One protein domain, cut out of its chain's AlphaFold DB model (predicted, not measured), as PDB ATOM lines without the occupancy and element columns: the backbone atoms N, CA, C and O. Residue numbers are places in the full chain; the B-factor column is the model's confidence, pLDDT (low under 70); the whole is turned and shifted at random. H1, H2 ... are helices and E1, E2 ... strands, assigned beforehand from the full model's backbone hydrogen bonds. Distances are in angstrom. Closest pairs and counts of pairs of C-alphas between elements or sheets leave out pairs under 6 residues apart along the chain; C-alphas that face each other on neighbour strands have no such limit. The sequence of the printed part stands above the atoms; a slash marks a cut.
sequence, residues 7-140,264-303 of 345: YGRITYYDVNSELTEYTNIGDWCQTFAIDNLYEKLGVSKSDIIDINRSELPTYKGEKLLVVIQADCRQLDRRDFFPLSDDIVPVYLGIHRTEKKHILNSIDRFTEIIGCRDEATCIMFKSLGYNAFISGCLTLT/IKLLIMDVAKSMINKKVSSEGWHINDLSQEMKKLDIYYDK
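What this domain is: This is residues 7 to 140 and 264 to 303 of the 345 residues of the protein "Polysaccharide pyruvyl transferase family protein" of Pseudobutyrivibrio xylanivorans (UniProt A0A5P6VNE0). A strongly twisted sheet of six parallel strands stands between helices: H1, H5 and H6 cover one face and H3 covers part of the other, making three layers. H2 and H4 are small extra turns, and E2 is the named element farthest from the mean of the C-alphas. The printed part has 174 residues with six named helices and seven named strands, in the order E1 E2 H1 E3 E4 E5 H2 E6 H3 E7 H4 H5 H6; the sheet runs E3 E1 E4 E5 E6 E7, and the class is mixed, helices and strands. It is compact, with a radius of gyration of the C-alphas of 15.4 A and spans of 47 by 36 by 29 A.

How they stand to each other: Start at E1, residues 7 to 11, parallel to edge strand E3, residues 48 to 52, with N 9 and O 49 2.8 A apart. Its other neighbour is E4, residues 64 to 68; N 8 and O 65 are 2.8 A apart. E2, residues 22 to 24, pairs with no named strand and meets H1, residues 25 to 40, only through their link. H1 is on the sheet over E1, and only just not over E4, where 2 of its C-alphas fall; its closest C-alphas to E1 are Thr 31 and Ile 10, 6.2 A. E5, residues 87 to 94, bends by 63 degrees at residue 91; its pairing is staggered, with E4 over its residues 87 to 91, where N 88 and O 64 are 2.8 A apart, and with E6, residues 112 to 115, over its residues 91 to 94, where N 114 and O 91 are 2.8 A apart. H2, residues 102 to 105, is not on the sheet. E7, residues 130 to 133, is the other edge strand; N 113 and O 130 are 2.8 A apart. E5, H2, E6 and E6, H3, E7 are strand-helix-strand units, parallel neighbours with a helix between, with right-handed crossovers. H3, residues 118 to 126, lies over E7 on the opposite face from H1, Cys 121 and Ala 131 being the closest C-alphas at 5.8 A. H4, residues 137 to 140, not on the sheet, touches residues 29 to 36 of H1 alone; C-alphas 33 and 138 are closest, 5.0 A. H5, residues 264 to 280, lies over E5 on the same face as H1; C-alphas 90 and 276 are closest, 6.5 A. With residues 265 to 269 alone it touches H4, closest at C-alphas 265 and 140, 5.0 A. H6, residues 292 to 302, on that face too, lies only just over E7, where 3 of its C-alphas fall; C-alphas 298 and 133 are closest, 4.8 A. It touches residues 264 to 271 of H5 alone at a steep tilt of 46 degrees, opposite ways; C-alphas 293 and 271 are closest, 5.9 A. Every O i to N i+4 pair is within hydrogen-bond range in H3, H5 and H6, but 10 of 12 in H1; H2 and H4 are too short for such a pair.

Where its parts are: Find C-alpha 7 at (114.983, 170.957, 221.422), where E1 begins. H1 runs 22.8 A from C-alpha 25 at (123.628, 165.448, 241.016), E5 15.9 A and H5 24.3 A. H6, 15.2 A long, ends at C-alpha 302, (144.627, 177.704, 226.833).

The domain as a whole: The C-alphas farthest apart are those of Glu 18 and Gln 292, 47.8 A. Residues 141 to 263 are not printed; across the cut C-alphas 140 and 264 are 8.5 A apart. The links E3 to E4, E4 to E5 and H5 to H6 are long. The pLDDT of the printed part averages 87.9 and is under 70 at residues 14 to 21, 74 to 78, 284 and 286 to 288.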
ATOM      1  N   TYR A   7     113.768 170.968 220.627       97.44
ATOM      2  CA  TYR A   7     114.983 170.957 221.422       97.44
ATOM      3  C   TYR A   7     114.956 169.774 222.381       97.44
ATOM      4  O   TYR A   7     114.027 169.628 223.171       97.44
ATOM      5  N   GLY A   8     115.984 168.935 222.342       96.75
ATOM      6  CA  GLY A   8     116.142 167.869 223.321       96.75
ATOM      7  C   GLY A   8     116.759 168.397 224.612       96.75
ATOM      8  O   GLY A   8     117.749 169.135 224.595       96.75
ATOM      9  N   ARG A   9     116.194 167.983 225.739       95.94
ATOM     10  CA  ARG A   9     116.707 168.216 227.084       95.94
ATOM     11  C   ARG A   9     117.196 166.889 227.649       95.94
ATOM     12  O   ARG A   9     116.413 165.974 227.882       95.94
ATOM     13  N   ILE A  10     118.510 166.763 227.827       93.00
ATOM     14  CA  ILE A  10     119.103 165.504 228.286       93.00
ATOM     15  C   ILE A  10     118.761 165.285 229.761       93.00
ATOM     16  O   ILE A  10     119.087 166.114 230.613       93.00
ATOM     17  N   THR A  11     118.169 164.132 230.056       91.12
ATOM     18  CA  THR A  11     117.881 163.665 231.416       91.12
ATOM     19  C   THR A  11     118.702 162.424 231.763       91.12
ATOM     20  O   THR A  11     119.216 161.716 230.890       91.12
ATOM     21  N   TYR A  12     118.854 162.168 233.063       84.50
ATOM     22  CA  TYR A  12     119.733 161.130 233.600       84.50
ATOM     23  C   TYR A  12     118.962 160.191 234.533       84.50
ATOM     24  O   TYR A  12     119.252 160.096 235.727       84.50
ATOM     25  N   TYR A  13     117.965 159.494 233.991       75.25
ATOM     26  CA  TYR A  13     117.325 158.370 234.681       75.25
ATOM     27  C   TYR A  13     118.008 157.063 234.266       75.25
ATOM     28  O   TYR A  13     118.336 156.885 233.096       75.25
ATOM     29  N   ASP A  14     118.235 156.127 235.184       61.12
ATOM     30  CA  ASP A  14     118.667 154.788 234.778       61.12
ATOM     31  C   ASP A  14     117.426 153.940 234.495       61.12
ATOM     32  O   ASP A  14     116.764 153.450 235.406       61.12
ATOM     33  N   VAL A  15     117.080 153.823 233.213       50.28
ATOM     34  CA  VAL A  15     115.869 153.124 232.755       50.28
ATOM     35  C   VAL A  15     116.013 151.596 232.850       50.28
ATOM     36  O   VAL A  15     115.029 150.876 232.729       50.28
ATOM     37  N   ASN A  16     117.231 151.079 233.076       45.53
ATOM     38  CA  ASN A  16     117.565 149.657 232.924       45.53
ATOM     39  C   ASN A  16     118.157 149.008 234.177       45.53
ATOM     40  O   ASN A  16     118.783 147.946 234.088       45.53
ATOM     41  N   SER A  17     117.972 149.597 235.354       46.00
ATOM     42  CA  SER A  17     118.347 148.905 236.576       46.00
ATOM     43  C   SER A  17     117.221 148.936 237.591       46.00
ATOM     44  O   SER A  17     116.827 149.978 238.100       46.00
ATOM     45  N   GLU A  18     116.779 147.742 237.967       41.56
ATOM     46  CA  GLU A  18     115.997 147.513 239.180       41.56
ATOM     47  C   GLU A  18     116.724 148.042 240.439       41.56
ATOM     48  O   GLU A  18     116.116 148.118 241.499       41.56
ATOM     49  N   LEU A  19     117.999 148.465 240.330       42.69
ATOM     50  CA  LEU A  19     118.796 149.127 241.363       42.69
ATOM     51  C   LEU A  19     119.908 150.026 240.762       42.69
ATOM     52  O   LEU A  19     121.082 149.621 240.668       42.69
ATOM     53  N   THR A  20     119.612 151.296 240.471       49.75
ATOM     54  CA  THR A  20     120.626 152.339 240.677       49.75
ATOM     55  C   THR A  20     120.503 152.753 242.116       49.75
ATOM     56  O   THR A  20     119.681 153.592 242.463       49.75
ATOM     57  N   GLU A  21     121.351 152.166 242.961       60.75
ATOM     58  CA  GLU A  21     121.462 152.577 244.359       60.75
ATOM     59  C   GLU A  21     121.721 154.086 244.491       60.75
ATOM     60  O   GLU A  21     121.446 154.614 245.557       60.75
ATOM     61  N   TYR A  22     122.244 154.781 243.461       72.38
ATOM     62  CA  TYR A  22     122.484 156.226 243.496       72.38
ATOM     63  C   TYR A  22     122.512 156.929 242.123       72.38
ATOM     64  O   TYR A  22     122.809 156.308 241.103       72.38
ATOM     65  N   THR A  23     122.291 158.247 242.126       80.81
ATOM     66  CA  THR A  23     122.485 159.195 241.015       80.81
ATOM     67  C   THR A  23     123.545 160.243 241.382       80.81
ATOM     68  O   THR A  23     123.758 160.518 242.564       80.81
ATOM     69  N   ASN A  24     124.219 160.833 240.391       88.12
ATOM     70  CA  ASN A  24     125.154 161.940 240.603       88.12
ATOM     71  C   ASN A  24     124.466 163.268 240.259       88.12
ATOM     72  O   ASN A  24     124.102 163.497 239.108       88.12
ATOM     73  N   ILE A  25     124.339 164.173 241.228       92.19
ATOM     74  CA  ILE A  25     123.628 165.448 241.016       92.19
ATOM     75  C   ILE A  25     124.366 166.402 240.070       92.19
ATOM     76  O   ILE A  25     123.791 167.349 239.539       92.19
ATOM     77  N   GLY A  26     125.657 166.169 239.845       92.12
ATOM     78  CA  GLY A  26     126.449 166.889 238.859       92.12
ATOM     79  C   GLY A  26     126.001 166.626 237.424       92.12
ATOM     80  O   GLY A  26     126.183 167.496 236.575       92.12
ATOM     81  N   ASP A  27     125.399 165.465 237.147       90.44
ATOM     82  CA  ASP A  27     124.808 165.188 235.839       90.44
ATOM     83  C   ASP A  27     123.557 166.051 235.624       90.44
ATOM     84  O   ASP A  27     123.483 166.774 234.632       90.44
ATOM     85  N   TRP A  28     122.663 166.111 236.616       93.44
ATOM     86  CA  TRP A  28     121.488 166.994 236.616       93.44
ATOM     87  C   TRP A  28     121.838 168.480 236.530       93.44
ATOM     88  O   TRP A  28     121.143 169.247 235.869       93.44
ATOM     89  N   CYS A  29     122.952 168.901 237.127       95.50
ATOM     90  CA  CYS A  29     123.411 170.282 237.010       95.50
ATOM     91  C   CYS A  29     123.703 170.694 235.557       95.50
ATOM     92  O   CYS A  29     123.462 171.841 235.176       95.50
ATOM     93  N   GLN A  30     124.176 169.764 234.720       94.81
ATOM     94  CA  GLN A  30     124.346 170.024 233.287       94.81
ATOM     95  C   GLN A  30     122.987 170.242 232.612       94.81
ATOM     96  O   GLN A  30     122.856 171.173 231.821       94.81
ATOM     97  N   THR A  31     121.960 169.475 232.988       95.38
ATOM     98  CA  THR A  31     120.579 169.712 232.540       95.38
ATOM     99  C   THR A  31     120.093 171.110 232.939       95.38
ATOM    100  O   THR A  31     119.508 171.807 232.116       95.38
ATOM    101  N   PHE A  32     120.407 171.590 234.147       96.75
ATOM    102  CA  PHE A  32     120.018 172.944 234.582       96.75
ATOM    103  C   PHE A  32     120.708 174.045 233.771       96.75
ATOM    104  O   PHE A  32     120.123 175.096 233.524       96.75
ATOM    105  N   ALA A  33     121.950 173.812 233.348       97.19
ATOM    106  CA  ALA A  33     122.658 174.739 232.474       97.19
ATOM    107  C   ALA A  33     122.027 174.797 231.072       97.19
ATOM    108  O   ALA A  33     121.940 175.879 230.494       97.19
ATOM    109  N   ILE A  34     121.545 173.659 230.560       96.81
ATOM    110  CA  ILE A  34     120.769 173.594 229.315       96.81
ATOM    111  C   ILE A  34     119.440 174.342 229.475       96.81
ATOM    112  O   ILE A  34     119.101 175.143 228.607       96.81
ATOM    113  N   ASP A  35     118.736 174.164 230.598       97.25
ATOM    114  CA  ASP A  35     117.497 174.901 230.895       97.25
ATOM    115  C   ASP A  35     117.728 176.419 230.858       97.25
ATOM    116  O   ASP A  35     117.000 177.148 230.185       97.25
ATOM    117  N   ASN A  36     118.793 176.889 231.517       97.12
ATOM    118  CA  ASN A  36     119.190 178.296 231.511       97.12
ATOM    119  C   ASN A  36     119.537 178.793 230.095       97.12
ATOM    120  O   ASN A  36     119.133 179.888 229.711       97.12
ATOM    121  N   LEU A  37     120.252 178.000 229.291       97.56
ATOM    122  CA  LEU A  37     120.557 178.341 227.898       97.56
ATOM    123  C   LEU A  37     119.282 178.464 227.048       97.56
ATOM    124  O   LEU A  37     119.131 179.439 226.311       97.56
ATOM    125  N   TYR A  38     118.356 177.511 227.164       97.56
ATOM    126  CA  TYR A  38     117.086 177.517 226.434       97.56
ATOM    127  C   TYR A  38     116.192 178.691 226.839       97.56
ATOM    128  O   TYR A  38     115.625 179.350 225.966       97.56
ATOM    129  N   GLU A  39     116.143 179.032 228.127       96.88
ATOM    130  CA  GLU A  39     115.459 180.236 228.605       96.88
ATOM    131  C   GLU A  39     116.065 181.509 227.988       96.88
ATOM    132  O   GLU A  39     115.338 182.355 227.467       96.88
ATOM    133  N   LYS A  40     117.400 181.629 227.956       95.62
ATOM    134  CA  LYS A  40     118.101 182.778 227.345       95.62
ATOM    135  C   LYS A  40     117.955 182.858 225.824       95.62
ATOM    136  O   LYS A  40     118.176 183.930 225.262       95.62
ATOM    137  N   LEU A  41     117.615 181.752 225.173       95.06
ATOM    138  CA  LEU A  41     117.278 181.683 223.751       95.06
ATOM    139  C   LEU A  41     115.789 181.949 223.476       95.06
ATOM    140  O   LEU A  41     115.406 182.066 222.315       95.06
ATOM    141  N   GLY A  42     114.950 182.046 224.511       95.31
ATOM    142  CA  GLY A  42     113.504 182.197 224.352       95.31
ATOM    143  C   GLY A  42     112.818 180.941 223.805       95.31
ATOM    144  O   GLY A  42     111.762 181.043 223.179       95.31
ATOM    145  N   VAL A  43     113.405 179.756 224.012       95.81
ATOM    146  CA  VAL A  43     112.799 178.483 223.597       95.81
ATOM    147  C   VAL A  43     111.548 178.229 224.439       95.81
ATOM    148  O   VAL A  43     111.594 178.221 225.671       95.81
ATOM    149  N   SER A  44     110.409 178.005 223.780       95.94
ATOM    150  CA  SER A  44     109.165 177.666 224.474       95.94
ATOM    151  C   SER A  44     109.264 176.286 225.118       95.94
ATOM    152  O   SER A  44     109.722 175.335 224.487       95.94
ATOM    153  N   LYS A  45     108.715 176.131 226.329       95.56
ATOM    154  CA  LYS A  45     108.619 174.826 227.007       95.56
ATOM    155  C   LYS A  45     107.901 173.763 226.166       95.56
ATOM    156  O   LYS A  45     108.236 172.595 226.266       95.56
ATOM    157  N   SER A  46     106.953 174.163 225.314       95.56
ATOM    158  CA  SER A  46     106.237 173.260 224.394       95.56
ATOM    159  C   SER A  46     107.107 172.691 223.263       95.56
ATOM    160  O   SER A  46     106.672 171.803 222.529       95.56
ATOM    161  N   ASP A  47     108.296 173.256 223.060       96.19
ATOM    162  CA  ASP A  47     109.257 172.827 222.043       96.19
ATOM    163  C   ASP A  47     110.451 172.088 222.651       96.19
ATOM    164  O   ASP A  47     111.354 171.694 221.917       96.19
ATOM    165  N   ILE A  48     110.446 171.882 223.972       97.31
ATOM    166  CA  ILE A  48     111.473 171.139 224.696       97.31
ATOM    167  C   ILE A  48     110.954 169.729 224.968       97.31
ATOM    168  O   ILE A  48     109.868 169.551 225.519       97.31
ATOM    169  N   ILE A  49     111.751 168.731 224.598       96.56
ATOM    170  CA  ILE A  49     111.451 167.314 224.789       96.56
ATOM    171  C   ILE A  49     112.538 166.710 225.664       96.56
ATOM    172  O   ILE A  49     113.717 166.742 225.312       96.56
ATOM    173  N   ASP A  50     112.144 166.154 226.808       95.44
ATOM    174  CA  ASP A  50     113.057 165.372 227.633       95.44
ATOM    175  C   ASP A  50     113.458 164.095 226.889       95.44
ATOM    176  O   ASP A  50     112.614 163.342 226.405       95.44
ATOM    177  N   ILE A  51     114.761 163.847 226.817       92.56
ATOM    178  CA  ILE A  51     115.339 162.640 226.234       92.56
ATOM    179  C   ILE A  51     116.330 162.055 227.222       92.56
ATOM    180  O   ILE A  51     117.242 162.742 227.697       92.56
ATOM    181  N   ASN A  52     116.169 160.779 227.561       90.50
ATOM    182  CA  ASN A  52     117.140 160.146 228.428       90.50
ATOM    183  C   ASN A  52     118.481 160.017 227.698       90.50
ATOM    184  O   ASN A  52     118.542 159.612 226.536       90.50
ATOM    185  N   ARG A  53     119.587 160.284 228.390       88.75
ATOM    186  CA  ARG A  53     120.933 160.082 227.840       88.75
ATOM    187  C   ARG A  53     121.139 158.681 227.245       88.75
ATOM    188  O   ARG A  53     121.869 158.558 226.264       88.75
ATOM    189  N   SER A  54     120.555 157.628 227.821       86.19
ATOM    190  CA  SER A  54     120.676 156.261 227.291       86.19
ATOM    191  C   SER A  54     119.882 156.023 226.007       86.19
ATOM    192  O   SER A  54     120.167 155.062 225.302       86.19
ATOM    193  N   GLU A  55     118.902 156.872 225.705       90.06
ATOM    194  CA  GLU A  55     118.037 156.764 224.524       90.06
ATOM    195  C   GLU A  55     118.600 157.521 223.318       90.06
ATOM    196  O   GLU A  55     118.175 157.261 222.198       90.06
ATOM    197  N   LEU A  56     119.589 158.402 223.509       91.12
ATOM    198  CA  LEU A  56     120.238 159.163 222.428       91.12
ATOM    199  C   LEU A  56     120.650 158.312 221.200       91.12
ATOM    200  O   LEU A  56     120.445 158.787 220.080       91.12
ATOM    201  N   PRO A  57     121.182 157.076 221.343       90.00
ATOM    202  CA  PRO A  57     121.523 156.237 220.188       90.00
ATOM    203  C   PRO A  57     120.317 155.662 219.442       90.00
ATOM    204  O   PRO A  57     120.401 155.371 218.252       90.00
ATOM    205  N   THR A  58     119.210 155.435 220.149       91.81
ATOM    206  CA  THR A  58     118.051 154.672 219.656       91.81
ATOM    207  C   THR A  58     116.796 155.520 219.496       91.81
ATOM    208  O   THR A  58     115.752 154.984 219.133       91.81
ATOM    209  N   TYR A  59     116.875 156.820 219.777       93.81
ATOM    210  CA  TYR A  59     115.756 157.747 219.694       93.81
ATOM    211  C   TYR A  59     115.126 157.716 218.300       93.81
ATOM    212  O   TYR A  59     115.831 157.811 217.298       93.81
ATOM    213  N   LYS A  60     113.804 157.581 218.230       94.38
ATOM    214  CA  LYS A  60     113.026 157.652 216.992       94.38
ATOM    215  C   LYS A  60     111.814 158.528 217.250       94.38
ATOM    216  O   LYS A  60     110.996 158.208 218.108       94.38
ATOM    217  N   GLY A  61     111.732 159.642 216.540       91.25
ATOM    218  CA  GLY A  61     110.740 160.676 216.804       91.25
ATOM    219  C   GLY A  61     110.913 161.873 215.882       91.25
ATOM    220  O   GLY A  61     111.542 161.774 214.831       91.25
ATOM    221  N   GLU A  62     110.340 163.007 216.273       91.94
ATOM    222  CA  GLU A  62     110.596 164.261 215.568       91.94
ATOM    223  C   GLU A  62     112.057 164.697 215.733       91.94
ATOM    224  O   GLU A  62     112.707 164.383 216.727       91.94
ATOM    225  N   LYS A  63     112.593 165.416 214.744       95.00
ATOM    226  CA  LYS A  63     113.990 165.861 214.760       95.00
ATOM    227  C   LYS A  63     114.255 166.764 215.965       95.00
ATOM    228  O   LYS A  63     113.652 167.831 216.072       95.00
ATOM    229  N   LEU A  64     115.196 166.371 216.825       96.06
ATOM    230  CA  LEU A  64     115.583 167.139 218.011       96.06
ATOM    231  C   LEU A  64     116.967 167.755 217.842       96.06
ATOM    232  O   LEU A  64     117.949 167.042 217.646       96.06
ATOM    233  N   LEU A  65     117.073 169.067 218.027       96.50
ATOM    234  CA  LEU A  65     118.355 169.717 218.276       96.50
ATOM    235  C   LEU A  65     118.766 169.459 219.727       96.50
ATOM    236  O   LEU A  65     118.046 169.832 220.649       96.50
ATOM    237  N   VAL A  66     119.919 168.828 219.950       96.69
ATOM    238  CA  VAL A  66     120.358 168.429 221.296       96.69
ATOM    239  C   VAL A  66     121.729 168.998 221.621       96.69
ATOM    240  O   VAL A  66     122.728 168.675 220.979       96.69
ATOM    241  N   VAL A  67     121.788 169.809 222.678       96.31
ATOM    242  CA  VAL A  67     123.050 170.305 223.235       96.31
ATOM    243  C   VAL A  67     123.776 169.177 223.970       96.31
ATOM    244  O   VAL A  67     123.345 168.706 225.020       96.31
ATOM    245  N   ILE A  68     124.912 168.750 223.421       93.69
ATOM    246  CA  ILE A  68     125.772 167.716 223.989       93.69
ATOM    247  C   ILE A  68     126.826 168.367 224.884       93.69
ATOM    248  O   ILE A  68     127.891 168.812 224.443       93.69
ATOM    249  N   GLN A  69     126.542 168.342 226.180       90.25
ATOM    250  CA  GLN A  69     127.480 168.669 227.245       90.25
ATOM    251  C   GLN A  69     127.471 167.533 228.261       90.25
ATOM    252  O   GLN A  69     126.754 167.546 229.256       90.25
ATOM    253  N   ALA A  70     128.270 166.511 227.984       84.81
ATOM    254  CA  ALA A  70     128.275 165.308 228.793       84.81
ATOM    255  C   ALA A  70     129.669 164.695 228.891       84.81
ATOM    256  O   ALA A  70     130.548 164.905 228.052       84.81
ATOM    257  N   ASP A  71     129.832 163.899 229.941       82.62
ATOM    258  CA  ASP A  71     130.886 162.907 230.028       82.62
ATOM    259  C   ASP A  71     130.516 161.712 229.136       82.62
ATOM    260  O   ASP A  71     129.508 161.030 229.362       82.62
ATOM    261  N   CYS A  72     131.326 161.482 228.107       73.94
ATOM    262  CA  CYS A  72     131.122 160.462 227.079       73.94
ATOM    263  C   CYS A  72     132.122 159.311 227.205       73.94
ATOM    264  O   CYS A  72     132.456 158.661 226.211       73.94
ATOM    265  N   ARG A  73     132.656 159.057 228.404       70.44
ATOM    266  CA  ARG A  73     133.535 157.903 228.624       70.44
ATOM    267  C   ARG A  73     132.791 156.593 228.361       70.44
ATOM    268  O   ARG A  73     131.674 156.383 228.836       70.44
ATOM    269  N   GLN A  74     133.473 155.668 227.684       60.53
ATOM    270  CA  GLN A  74     132.997 154.307 227.440       60.53
ATOM    271  C   GLN A  74     133.158 153.453 228.710       60.53
ATOM    272  O   GLN A  74     134.021 152.587 228.815       60.53
ATOM    273  N   LEU A  75     132.335 153.736 229.717       56.84
ATOM    274  CA  LEU A  75     132.215 152.920 230.922       56.84
ATOM    275  C   LEU A  75     130.880 152.198 230.851       56.84
ATOM    276  O   LEU A  75     129.864 152.793 231.202       56.84
ATOM    277  N   ASP A  76     130.935 150.968 230.340       49.34
ATOM    278  CA  ASP A  76     129.867 149.968 230.255       49.34
ATOM    279  C   ASP A  76     128.457 150.531 230.042       49.34
ATOM    280  O   ASP A  76     127.766 150.894 230.993       49.34
ATOM    281  N   ARG A  77     128.030 150.596 228.774       52.09
ATOM    282  CA  ARG A  77     126.683 151.031 228.345       52.09
ATOM    283  C   ARG A  77     126.368 152.519 228.503       52.09
ATOM    284  O   ARG A  77     125.258 152.940 228.206       52.09
ATOM    285  N   ARG A  78     127.346 153.334 228.910       59.19
ATOM    286  CA  ARG A  78     127.216 154.800 228.915       59.19
ATOM    287  C   ARG A  78     127.772 155.487 227.674       59.19
ATOM    288  O   ARG A  78     127.653 156.703 227.606       59.19
ATOM    289  N   ASP A  79     128.358 154.783 226.710       73.25
ATOM    290  CA  ASP A  79     128.615 155.429 225.418       73.25
ATOM    291  C   ASP A  79     127.268 155.640 224.719       73.25
ATOM    292  O   ASP A  79     126.491 154.695 224.605       73.25
ATOM    293  N   PHE A  80     126.977 156.875 224.322       79.38
ATOM    294  CA  PHE A  80     125.762 157.215 223.583       79.38
ATOM    295  C   PHE A  80     126.049 157.518 222.107       79.38
ATOM    296  O   PHE A  80     125.214 158.092 221.418       79.38
ATOM    297  N   PHE A  81     127.237 157.152 221.624       84.19
ATOM    298  CA  PHE A  81     127.542 157.151 220.200       84.19
ATOM    299  C   PHE A  81     127.357 155.750 219.589       84.19
ATOM    300  O   PHE A  81     127.710 154.759 220.236       84.19
ATOM    301  N   PRO A  82     126.880 155.651 218.331       87.88
ATOM    302  CA  PRO A  82     126.403 156.754 217.487       87.88
ATOM    303  C   PRO A  82     125.114 157.384 218.027       87.88
ATOM    304  O   PRO A  82     124.369 156.726 218.744       87.88
ATOM    305  N   LEU A  83     124.879 158.656 217.699       90.44
ATOM    306  CA  LEU A  83     123.586 159.299 217.942       90.44
ATOM    307  C   LEU A  83     122.584 158.823 216.883       90.44
ATOM    308  O   LEU A  83     122.993 158.494 215.769       90.44
ATOM    309  N   SER A  84     121.294 158.794 217.216       93.00
ATOM    310  CA  SER A  84     120.254 158.548 216.213       93.00
ATOM    311  C   SER A  84     120.256 159.633 215.138       93.00
ATOM    312  O   SER A  84     120.497 160.801 215.438       93.00
ATOM    313  N   ASP A  85     119.892 159.268 213.907       92.25
ATOM    314  CA  ASP A  85     119.701 160.221 212.814       92.25
ATOM    315  C   ASP A  85     118.678 161.308 213.163       92.25
ATOM    316  O   ASP A  85     118.786 162.416 212.652       92.25
ATOM    317  N   ASP A  86     117.711 161.040 214.047       94.75
ATOM    318  CA  ASP A  86     116.701 162.020 214.479       94.75
ATOM    319  C   ASP A  86     117.242 163.047 215.495       94.75
ATOM    320  O   ASP A  86     116.523 163.954 215.914       94.75
ATOM    321  N   ILE A  87     118.524 162.951 215.855       94.50
ATOM    322  CA  ILE A  87     119.231 163.889 216.727       94.50
ATOM    323  C   ILE A  87     120.152 164.779 215.891       94.50
ATOM    324  O   ILE A  87     121.034 164.305 215.181       94.50
ATOM    325  N   VAL A  88     119.992 166.092 216.035       94.25
ATOM    326  CA  VAL A  88     120.894 167.119 215.502       94.25
ATOM    327  C   VAL A  88     121.774 167.621 216.654       94.25
ATOM    328  O   VAL A  88     121.316 168.419 217.476       94.25
ATOM    329  N   PRO A  89     123.025 167.150 216.784       94.19
ATOM    330  CA  PRO A  89     123.854 167.476 217.936       94.19
ATOM    331  C   PRO A  89     124.458 168.882 217.859       94.19
ATOM    332  O   PRO A  89     124.868 169.360 216.804       94.19
ATOM    333  N   VAL A  90     124.602 169.507 219.026       95.25
ATOM    334  CA  VAL A  90     125.425 170.701 219.249       95.25
ATOM    335  C   VAL A  90     126.449 170.386 220.339       95.25
ATOM    336  O   VAL A  90     126.114 170.339 221.520       95.25
ATOM    337  N   TYR A  91     127.705 170.141 219.966       95.06
ATOM    338  CA  TYR A  91     128.758 169.741 220.908       95.06
ATOM    339  C   TYR A  91     129.360 170.952 221.634       95.06
ATOM    340  O   TYR A  91     130.187 171.654 221.063       95.06
ATOM    341  N   LEU A  92     128.980 171.185 222.895       94.44
ATOM    342  CA  LEU A  92     129.356 172.397 223.652       94.44
ATOM    343  C   LEU A  92     130.230 172.163 224.889       94.44
ATOM    344  O   LEU A  92     130.618 173.116 225.552       94.44
ATOM    345  N   GLY A  93     130.516 170.913 225.236       93.25
ATOM    346  CA  GLY A  93     131.327 170.599 226.414       93.25
ATOM    347  C   GLY A  93     131.514 169.103 226.596       93.25
ATOM    348  O   GLY A  93     131.279 168.558 227.686       93.25
ATOM    349  N   ILE A  94     131.879 168.419 225.511       92.19
ATOM    350  CA  ILE A  94     132.104 166.975 225.528       92.19
ATOM    351  C   ILE A  94     133.407 166.650 226.264       92.19
ATOM    352  O   ILE A  94     134.435 167.277 226.014       92.19
ATOM    353  N   HIS A  95     133.371 165.663 227.156       90.44
ATOM    354  CA  HIS A  95     134.576 165.025 227.694       90.44
ATOM    355  C   HIS A  95     134.675 163.595 227.163       90.44
ATOM    356  O   HIS A  95     133.707 162.834 227.256       90.44
ATOM    357  N   ARG A  96     135.837 163.206 226.624       86.44
ATOM    358  CA  ARG A  96     136.048 161.849 226.106       86.44
ATOM    359  C   ARG A  96     137.515 161.434 226.168       86.44
ATOM    360  O   ARG A  96     138.394 162.152 225.716       86.44
ATOM    361  N   THR A  97     137.753 160.217 226.654       77.81
ATOM    362  CA  THR A  97     139.098 159.635 226.813       77.81
ATOM    363  C   THR A  97     139.457 158.596 225.747       77.81
ATOM    364  O   THR A  97     140.571 158.080 225.744       77.81
ATOM    365  N   GLU A  98     138.517 158.214 224.874       77.88
ATOM    366  CA  GLU A  98     138.696 157.123 223.906       77.88
ATOM    367  C   GLU A  98     138.241 157.511 222.501       77.88
ATOM    368  O   GLU A  98     137.160 158.068 222.327       77.88
ATOM    369  N   LYS A  99     139.032 157.127 221.491       80.44
ATOM    370  CA  LYS A  99     138.791 157.446 220.073       80.44
ATOM    371  C   LYS A  99     137.728 156.568 219.401       80.44
ATOM    372  O   LYS A  99     137.279 156.883 218.302       80.44
ATOM    373  N   LYS A 100     137.359 155.443 220.025       76.19
ATOM    374  CA  LYS A 100     136.433 154.453 219.455       76.19
ATOM    375  C   LYS A 100     135.090 155.109 219.116       76.19
ATOM    376  O   LYS A 100     134.658 155.989 219.847       76.19
ATOM    377  N   HIS A 101     134.449 154.678 218.032       76.00
ATOM    378  CA  HIS A 101     133.168 155.179 217.506       76.00
ATOM    379  C   HIS A 101     133.162 156.630 216.996       76.00
ATOM    380  O   HIS A 101     132.416 156.895 216.067       76.00
ATOM    381  N   ILE A 102     134.040 157.530 217.463       81.88
ATOM    382  CA  ILE A 102     134.070 158.945 217.038       81.88
ATOM    383  C   ILE A 102     134.055 159.092 215.510       81.88
ATOM    384  O   ILE A 102     133.143 159.701 214.966       81.88
ATOM    385  N   LEU A 103     135.031 158.489 214.819       80.00
ATOM    386  CA  LEU A 103     135.213 158.642 213.367       80.00
ATOM    387  C   LEU A 103     134.030 158.149 212.523       80.00
ATOM    388  O   LEU A 103     133.881 158.599 211.395       80.00
ATOM    389  N   ASN A 104     133.210 157.245 213.062       80.31
ATOM    390  CA  ASN A 104     132.059 156.680 212.357       80.31
ATOM    391  C   ASN A 104     130.731 157.278 212.842       80.31
ATOM    392  O   ASN A 104     129.677 156.868 212.370       80.31
ATOM    393  N   SER A 105     130.761 158.167 213.838       82.44
ATOM    394  CA  SER A 105     129.561 158.677 214.513       82.44
ATOM    395  C   SER A 105     129.427 160.190 214.465       82.44
ATOM    396  O   SER A 105     128.369 160.701 214.812       82.44
ATOM    397  N   ILE A 106     130.488 160.906 214.102       85.31
ATOM    398  CA  ILE A 106     130.494 162.360 214.018       85.31
ATOM    399  C   ILE A 106     131.105 162.729 212.673       85.31
ATOM    400  O   ILE A 106     132.201 162.275 212.337       85.31
ATOM    401  N   ASP A 107     130.404 163.542 211.893       84.31
ATOM    402  CA  ASP A 107     130.936 164.011 210.623       84.31
ATOM    403  C   ASP A 107     131.990 165.098 210.863       84.31
ATOM    404  O   ASP A 107     131.693 166.255 211.152       84.31
ATOM    405  N   ARG A 108     133.260 164.717 210.723       79.69
ATOM    406  CA  ARG A 108     134.396 165.617 210.950       79.69
ATOM    407  C   ARG A 108     134.463 166.816 210.004       79.69
ATOM    408  O   ARG A 108     135.219 167.741 210.282       79.69
ATOM    409  N   PHE A 109     133.749 166.780 208.880       79.50
ATOM    410  CA  PHE A 109     133.779 167.851 207.888       79.50
ATOM    411  C   PHE A 109     132.727 168.922 208.139       79.50
ATOM    412  O   PHE A 109     132.902 170.043 207.672       79.50
ATOM    413  N   THR A 110     131.661 168.585 208.864       81.50
ATOM    414  CA  THR A 110     130.518 169.475 209.091       81.50
ATOM    415  C   THR A 110     130.293 169.796 210.564       81.50
ATOM    416  O   THR A 110     129.545 170.724 210.870       81.50
ATOM    417  N   GLU A 111     130.946 169.083 211.487       89.75
ATOM    418  CA  GLU A 111     130.802 169.292 212.926       89.75
ATOM    419  C   GLU A 111     131.958 170.086 213.544       89.75
ATOM    420  O   GLU A 111     133.139 169.815 213.313       89.75
ATOM    421  N   ILE A 112     131.592 171.030 214.415       92.94
ATOM    422  CA  ILE A 112     132.510 171.717 215.325       92.94
ATOM    423  C   ILE A 112     132.319 171.150 216.732       92.94
ATOM    424  O   ILE A 112     131.194 171.021 217.217       92.94
ATOM    425  N   ILE A 113     133.427 170.840 217.404       94.50
ATOM    426  CA  ILE A 113     133.438 170.154 218.693       94.50
ATOM    427  C   ILE A 113     133.920 171.085 219.811       94.50
ATOM    428  O   ILE A 113     135.118 171.318 219.981       94.50
ATOM    429  N   GLY A 114     132.987 171.568 220.630       96.69
ATOM    430  CA  GLY A 114     133.290 172.166 221.927       96.69
ATOM    431  C   GLY A 114     133.700 171.087 222.929       96.69
ATOM    432  O   GLY A 114     132.885 170.265 223.360       96.69
ATOM    433  N   CYS A 115     134.978 171.066 223.294       96.56
ATOM    434  CA  CYS A 115     135.563 170.113 224.233       96.56
ATOM    435  C   CYS A 115     135.617 170.699 225.643       96.56
ATOM    436  O   CYS A 115     135.976 171.861 225.825       96.56
ATOM    437  N   ARG A 116     135.295 169.900 226.659       95.25
ATOM    438  CA  ARG A 116     135.312 170.347 228.059       95.25
ATOM    439  C   ARG A 116     136.714 170.658 228.559       95.25
ATOM    440  O   ARG A 116     136.922 171.612 229.301       95.25
ATOM    441  N   ASP A 117     137.661 169.833 228.144       94.69
ATOM    442  CA  ASP A 117     139.049 169.854 228.577       94.69
ATOM    443  C   ASP A 117     140.009 169.762 227.387       94.69
ATOM    444  O   ASP A 117     139.646 169.410 226.260       94.69
ATOM    445  N   GLU A 118     141.265 170.103 227.666       95.06
ATOM    446  CA  GLU A 118     142.347 170.134 226.686       95.06
ATOM    447  C   GLU A 118     142.680 168.747 226.134       95.06
ATOM    448  O   GLU A 118     142.902 168.626 224.932       95.06
ATOM    449  N   ALA A 119     142.660 167.697 226.961       93.00
ATOM    450  CA  ALA A 119     142.948 166.339 226.506       93.00
ATOM    451  C   ALA A 119     141.932 165.877 225.448       93.00
ATOM    452  O   ALA A 119     142.310 165.358 224.393       93.00
ATOM    453  N   THR A 120     140.645 166.148 225.681       93.94
ATOM    454  CA  THR A 120     139.571 165.891 224.715       93.94
ATOM    455  C   THR A 120     139.760 166.737 223.449       93.94
ATOM    456  O   THR A 120     139.667 166.204 222.342       93.94
ATOM    457  N   CYS A 121     140.102 168.023 223.585       95.56
ATOM    458  CA  CYS A 121     140.357 168.924 222.453       95.56
ATOM    459  C   CYS A 121     141.513 168.436 221.565       95.56
ATOM    460  O   CYS A 121     141.352 168.294 220.352       95.56
ATOM    461  N   ILE A 122     142.656 168.092 222.167       95.00
ATOM    462  CA  ILE A 122     143.823 167.539 221.466       95.00
ATOM    463  C   ILE A 122     143.450 166.232 220.761       95.00
ATOM    464  O   ILE A 122     143.830 166.022 219.608       95.00
ATOM    465  N   MET A 123     142.674 165.362 221.415       93.75
ATOM    466  CA  MET A 123     142.213 164.116 220.806       93.75
ATOM    467  C   MET A 123     141.387 164.380 219.539       93.75
ATOM    468  O   MET A 123     141.687 163.781 218.504       93.75
ATOM    469  N   PHE A 124     140.392 165.269 219.586       93.94
ATOM    470  CA  PHE A 124     139.571 165.609 218.417       93.94
ATOM    471  C   PHE A 124     140.384 166.295 217.310       93.94
ATOM    472  O   PHE A 124     140.293 165.876 216.154       93.94
ATOM    473  N   LYS A 125     141.259 167.254 217.653       93.75
ATOM    474  CA  LYS A 125     142.185 167.886 216.692       93.75
ATOM    475  C   LYS A 125     143.083 166.840 216.012       93.75
ATOM    476  O   LYS A 125     143.225 166.858 214.793       93.75
ATOM    477  N   SER A 126     143.599 165.852 216.757       93.50
ATOM    478  CA  SER A 126     144.425 164.753 216.206       93.50
ATOM    479  C   SER A 126     143.679 163.827 215.237       93.50
ATOM    480  O   SER A 126     144.309 163.082 214.490       93.50
ATOM    481  N   LEU A 127     142.345 163.849 215.264       92.19
ATOM    482  CA  LEU A 127     141.471 163.092 214.369       92.19
ATOM    483  C   LEU A 127     140.955 163.936 213.188       92.19
ATOM    484  O   LEU A 127     140.170 163.433 212.386       92.19
ATOM    485  N   GLY A 128     141.393 165.195 213.069       91.00
ATOM    486  CA  GLY A 128     141.025 166.098 211.977       91.00
ATOM    487  C   GLY A 128     139.687 166.818 212.158       91.00
ATOM    488  O   GLY A 128     139.114 167.240 211.160       91.00
ATOM    489  N   TYR A 129     139.180 166.939 213.389       91.94
ATOM    490  CA  TYR A 129     137.988 167.739 213.691       91.94
ATOM    491  C   TYR A 129     138.350 169.196 213.980       91.94
ATOM    492  O   TYR A 129     139.364 169.478 214.627       91.94
ATOM    493  N   ASN A 130     137.442 170.105 213.624       93.06
ATOM    494  CA  ASN A 130     137.422 171.449 214.185       93.06
ATOM    495  C   ASN A 130     136.973 171.375 215.640       93.06
ATOM    496  O   ASN A 130     135.807 171.123 215.927       93.06
ATOM    497  N   ALA A 131     137.906 171.569 216.565       95.12
ATOM    498  CA  ALA A 131     137.638 171.475 217.992       95.12
ATOM    499  C   ALA A 131     138.283 172.627 218.758       95.12
ATOM    500  O   ALA A 131     139.307 173.168 218.339       95.12
ATOM    501  N   PHE A 132     137.687 172.985 219.888       97.25
ATOM    502  CA  PHE A 132     138.171 174.043 220.769       97.25
ATOM    503  C   PHE A 132     137.821 173.733 222.227       97.25
ATOM    504  O   PHE A 132     136.889 172.976 222.508       97.25
ATOM    505  N   ILE A 133     138.567 174.299 223.173       97.62
ATOM    506  CA  ILE A 133     138.259 174.195 224.598       97.62
ATOM    507  C   ILE A 133     137.109 175.155 224.913       97.62
ATOM    508  O   ILE A 133     137.215 176.365 224.748       97.62
ATOM    509  N   SER A 134     136.007 174.586 225.385       96.94
ATOM    510  CA  SER A 134     134.742 175.262 225.701       96.94
ATOM    511  C   SER A 134     134.440 175.305 227.202       96.94
ATOM    512  O   SER A 134     133.614 176.099 227.643       96.94
ATOM    513  N   GLY A 135     135.119 174.479 228.008       96.19
ATOM    514  CA  GLY A 135     134.841 174.362 229.435       96.19
ATOM    515  C   GLY A 135     133.500 173.674 229.701       96.19
ATOM    516  O   GLY A 135     133.170 172.653 229.099       96.19
ATOM    517  N   CYS A 136     132.726 174.194 230.649       96.44
ATOM    518  CA  CYS A 136     131.455 173.597 231.048       96.44
ATOM    519  C   CYS A 136     130.368 174.673 231.103       96.44
ATOM    520  O   CYS A 136     130.528 175.666 231.813       96.44
ATOM    521  N   LEU A 137     129.239 174.455 230.420       97.31
ATOM    522  CA  LEU A 137     128.097 175.385 230.405       97.31
ATOM    523  C   LEU A 137     127.535 175.643 231.804       97.31
ATOM    524  O   LEU A 137     126.879 176.658 232.006       97.31
ATOM    525  N   THR A 138     127.781 174.764 232.785       97.81
ATOM    526  CA  THR A 138     127.351 175.014 234.168       97.81
ATOM    527  C   THR A 138     128.000 176.259 234.769       97.81
ATOM    528  O   THR A 138     127.472 176.800 235.735       97.81
ATOM    529  N   LEU A 139     129.081 176.776 234.169       98.06
ATOM    530  CA  LEU A 139     129.646 178.072 234.531       98.06
ATOM    531  C   LEU A 139     128.685 179.234 234.217       98.06
ATOM    532  O   LEU A 139     128.803 180.289 234.824       98.06
ATOM    533  N   THR A 140     127.717 179.039 233.313       97.75
ATOM    534  CA  THR A 140     126.726 180.050 232.885       97.75
ATOM    535  C   THR A 140     125.483 180.132 233.770       97.75
ATOM    536  O   THR A 140     124.582 180.922 233.484       97.75
ATOM    537  N   ILE A 264     133.456 185.735 230.986       98.00
ATOM    538  CA  ILE A 264     133.600 184.399 230.406       98.00
ATOM    539  C   ILE A 264     132.252 183.678 230.295       98.00
ATOM    540  O   ILE A 264     132.030 182.947 229.330       98.00
ATOM    541  N   LYS A 265     131.311 183.923 231.216       97.62
ATOM    542  CA  LYS A 265     129.929 183.431 231.103       97.62
ATOM    543  C   LYS A 265     129.242 183.936 229.847       97.62
ATOM    544  O   LYS A 265     128.606 183.139 229.156       97.62
ATOM    545  N   LEU A 266     129.356 185.236 229.569       97.69
ATOM    546  CA  LEU A 266     128.782 185.840 228.368       97.69
ATOM    547  C   LEU A 266     129.394 185.210 227.116       97.69
ATOM    548  O   LEU A 266     128.656 184.760 226.246       97.69
ATOM    549  N   LEU A 267     130.719 185.047 227.087       98.31
ATOM    550  CA  LEU A 267     131.404 184.421 225.959       98.31
ATOM    551  C   LEU A 267     130.964 182.964 225.722       98.31
ATOM    552  O   LEU A 267     130.710 182.584 224.580       98.31
ATOM    553  N   ILE A 268     130.835 182.145 226.773       98.25
ATOM    554  CA  ILE A 268     130.335 180.761 226.652       98.25
ATOM    555  C   ILE A 268     128.900 180.754 226.115       98.25
ATOM    556  O   ILE A 268     128.566 179.942 225.250       98.25
ATOM    557  N   MET A 269     128.053 181.657 226.611       97.62
ATOM    558  CA  MET A 269     126.667 181.786 226.170       97.62
ATOM    559  C   MET A 269     126.582 182.204 224.694       97.62
ATOM    560  O   MET A 269     125.781 181.641 223.950       97.62
ATOM    561  N   ASP A 270     127.425 183.132 224.246       97.19
ATOM    562  CA  ASP A 270     127.469 183.581 222.851       97.19
ATOM    563  C   ASP A 270     127.963 182.476 221.911       97.19
ATOM    564  O   ASP A 270     127.363 182.252 220.856       97.19
ATOM    565  N   VAL A 271     128.977 181.708 222.322       97.50
ATOM    566  CA  VAL A 271     129.408 180.501 221.599       97.50
ATOM    567  C   VAL A 271     128.261 179.492 221.500       97.50
ATOM    568  O   VAL A 271     127.976 178.999 220.408       97.50
ATOM    569  N   ALA A 272     127.557 179.220 222.602       97.19
ATOM    570  CA  ALA A 272     126.432 178.288 222.616       97.19
ATOM    571  C   ALA A 272     125.304 178.717 221.670       97.19
ATOM    572  O   ALA A 272     124.851 177.922 220.843       97.19
ATOM    573  N   LYS A 273     124.901 179.991 221.731       95.12
ATOM    574  CA  LYS A 273     123.900 180.579 220.832       95.12
ATOM    575  C   LYS A 273     124.335 180.494 219.372       95.12
ATOM    576  O   LYS A 273     123.538 180.095 218.529       95.12
ATOM    577  N   SER A 274     125.591 180.821 219.071       93.00
ATOM    578  CA  SER A 274     126.126 180.745 217.708       93.00
ATOM    579  C   SER A 274     126.066 179.322 217.153       93.00
ATOM    580  O   SER A 274     125.618 179.138 216.021       93.00
ATOM    581  N   MET A 275     126.460 178.318 217.941       93.94
ATOM    582  CA  MET A 275     126.427 176.920 217.500       93.94
ATOM    583  C   MET A 275     125.002 176.419 217.263       93.94
ATOM    584  O   MET A 275     124.758 175.732 216.271       93.94
ATOM    585  N   ILE A 276     124.060 176.786 218.135       94.06
ATOM    586  CA  ILE A 276     122.644 176.427 217.983       94.06
ATOM    587  C   ILE A 276     122.054 177.099 216.742       94.06
ATOM    588  O   ILE A 276     121.485 176.412 215.897       94.06
ATOM    589  N   ASN A 277     122.238 178.412 216.585       90.94
ATOM    590  CA  ASN A 277     121.677 179.169 215.464       90.94
ATOM    591  C   ASN A 277     122.152 178.633 214.110       90.94
ATOM    592  O   ASN A 277     121.349 178.534 213.186       90.94
ATOM    593  N   LYS A 278     123.423 178.221 214.007       89.06
ATOM    594  CA  LYS A 278     123.971 177.619 212.785       89.06
ATOM    595  C   LYS A 278     123.293 176.289 212.431       89.06
ATOM    596  O   LYS A 278     122.995 176.035 211.268       89.06
ATOM    597  N   LYS A 279     123.005 175.446 213.431       90.06
ATOM    598  CA  LYS A 279     122.249 174.199 213.217       90.06
ATOM    599  C   LYS A 279     120.794 174.468 212.848       90.06
ATOM    600  O   LYS A 279     120.267 173.799 211.967       90.06
ATOM    601  N   VAL A 280     120.164 175.458 213.480       88.81
ATOM    602  CA  VAL A 280     118.781 175.865 213.184       88.81
ATOM    603  C   VAL A 280     118.639 176.373 211.748       88.81
ATOM    604  O   VAL A 280     117.680 176.006 211.071       88.81
ATOM    605  N   SER A 281     119.599 177.154 211.243       85.44
ATOM    606  CA  SER A 281     119.598 177.607 209.844       85.44
ATOM    607  C   SER A 281     119.946 176.505 208.837       85.44
ATOM    608  O   SER A 281     119.937 176.763 207.636       85.44
ATOM    609  N   SER A 282     120.211 175.274 209.299       75.38
ATOM    610  CA  SER A 282     120.664 174.144 208.473       75.38
ATOM    611  C   SER A 282     121.929 174.459 207.659       75.38
ATOM    612  O   SER A 282     122.185 173.845 206.623       75.38
ATOM    613  N   GLU A 283     122.732 175.418 208.120       71.31
ATOM    614  CA  GLU A 283     123.990 175.779 207.482       71.31
ATOM    615  C   GLU A 283     125.113 174.862 207.979       71.31
ATOM    616  O   GLU A 283     125.326 174.693 209.181       71.31
ATOM    617  N   GLY A 284     125.866 174.283 207.044       64.62
ATOM    618  CA  GLY A 284     127.079 173.539 207.370       64.62
ATOM    619  C   GLY A 284     128.209 174.452 207.849       64.62
ATOM    620  O   GLY A 284     128.191 175.669 207.635       64.62
ATOM    621  N   TRP A 285     129.212 173.841 208.473       71.06
ATOM    622  CA  TRP A 285     130.493 174.475 208.767       71.06
ATOM    623  C   TRP A 285     131.532 174.055 207.716       71.06
ATOM    624  O   TRP A 285     131.573 172.898 207.306       71.06
ATOM    625  N   HIS A 286     132.381 174.981 207.285       69.56
ATOM    626  CA  HIS A 286     133.589 174.719 206.513       69.56
ATOM    627  C   HIS A 286     134.794 174.449 207.427       69.56
ATOM    628  O   HIS A 286     134.794 174.706 208.632       69.56
ATOM    629  N   ILE A 287     135.879 173.948 206.831       58.66
ATOM    630  CA  ILE A 287     137.040 173.435 207.568       58.66
ATOM    631  C   ILE A 287     137.793 174.483 208.416       58.66
ATOM    632  O   ILE A 287     138.583 174.086 209.256       58.66
ATOM    633  N   ASN A 288     137.523 175.787 208.278       65.81
ATOM    634  CA  ASN A 288     138.169 176.860 209.056       65.81
ATOM    635  C   ASN A 288     137.187 177.703 209.898       65.81
ATOM    636  O   ASN A 288     137.525 178.807 210.338       65.81
ATOM    637  N   ASP A 289     135.985 177.190 210.148       81.00
ATOM    638  CA  ASP A 289     134.844 177.993 210.594       81.00
ATOM    639  C   ASP A 289     134.741 178.275 212.101       81.00
ATOM    640  O   ASP A 289     133.705 178.742 212.575       81.00
ATOM    641  N   LEU A 290     135.797 178.057 212.890       85.81
ATOM    642  CA  LEU A 290     135.753 178.512 214.282       85.81
ATOM    643  C   LEU A 290     135.475 180.025 214.316       85.81
ATOM    644  O   LEU A 290     136.273 180.830 213.805       85.81
ATOM    645  N   SER A 291     134.345 180.397 214.925       90.25
ATOM    646  CA  SER A 291     133.933 181.791 215.072       90.25
ATOM    647  C   SER A 291     134.960 182.568 215.901       90.25
ATOM    648  O   SER A 291     135.831 181.991 216.566       90.25
ATOM    649  N   GLN A 292     134.883 183.898 215.876       92.88
ATOM    650  CA  GLN A 292     135.787 184.722 216.682       92.88
ATOM    651  C   GLN A 292     135.598 184.456 218.180       92.88
ATOM    652  O   GLN A 292     136.571 184.414 218.928       92.88
ATOM    653  N   GLU A 293     134.369 184.208 218.613       95.81
ATOM    654  CA  GLU A 293     133.997 183.867 219.985       95.81
ATOM    655  C   GLU A 293     134.584 182.510 220.389       95.81
ATOM    656  O   GLU A 293     135.197 182.402 221.448       95.81
ATOM    657  N   MET A 294     134.496 181.496 219.519       96.44
ATOM    658  CA  MET A 294     135.090 180.174 219.768       96.44
ATOM    659  C   MET A 294     136.610 180.254 219.900       96.44
ATOM    660  O   MET A 294     137.185 179.675 220.819       96.44
ATOM    661  N   LYS A 295     137.269 181.010 219.013       96.44
ATOM    662  CA  LYS A 295     138.721 181.240 219.073       96.44
ATOM    663  C   LYS A 295     139.116 181.971 220.352       96.44
ATOM    664  O   LYS A 295     140.077 181.575 221.007       96.44
ATOM    665  N   LYS A 296     138.366 183.011 220.736       97.56
ATOM    666  CA  LYS A 296     138.570 183.728 222.005       97.56
ATOM    667  C   LYS A 296     138.422 182.791 223.200       97.56
ATOM    668  O   LYS A 296     139.241 182.873 224.110       97.56
ATOM    669  N   LEU A 297     137.433 181.899 223.183       97.69
ATOM    670  CA  LEU A 297     137.191 180.938 224.258       97.69
ATOM    671  C   LEU A 297     138.305 179.881 224.353       97.69
ATOM    672  O   LEU A 297     138.802 179.630 225.452       97.69
ATOM    673  N   ASP A 298     138.769 179.346 223.215       97.38
ATOM    674  CA  ASP A 298     139.908 178.412 223.149       97.38
ATOM    675  C   ASP A 298     141.163 179.062 223.747       97.38
ATOM    676  O   ASP A 298     141.769 178.535 224.679       97.38
ATOM    677  N   ILE A 299     141.502 180.269 223.271       97.12
ATOM    678  CA  ILE A 299     142.660 181.045 223.736       97.12
ATOM    679  C   ILE A 299     142.521 181.405 225.212       97.12
ATOM    680  O   ILE A 299     143.517 181.389 225.940       97.12
ATOM    681  N   TYR A 300     141.311 181.759 225.659       97.50
ATOM    682  CA  TYR A 300     141.052 182.037 227.061       97.50
ATOM    683  C   TYR A 300     141.488 180.831 227.874       97.50
ATOM    684  O   TYR A 300     142.431 180.973 228.643       97.50
ATOM    685  N   TYR A 301     140.904 179.653 227.664       97.19
ATOM    686  CA  TYR A 301     141.220 178.474 228.470       97.19
ATOM    687  C   TYR A 301     142.642 177.945 228.283       97.19
ATOM    688  O   TYR A 301     143.199 177.410 229.242       97.19
ATOM    689  N   ASP A 302     143.241 178.099 227.106       94.75
ATOM    690  CA  ASP A 302     144.627 177.704 226.833       94.75
ATOM    691  C   ASP A 302     145.649 178.505 227.663       94.75
ATOM    692  O   ASP A 302     146.646 177.959 228.152       94.75
ATOM    693  N   LYS A 303     145.365 179.793 227.904       95.06
ATOM    694  CA  LYS A 303     146.199 180.706 228.704       95.06
ATOM    695  C   LYS A 303     146.088 180.439 230.206       95.06
ATOM    696  O   LYS A 303     145.595 181.279 230.959       95.06
TER     697      LYS A 303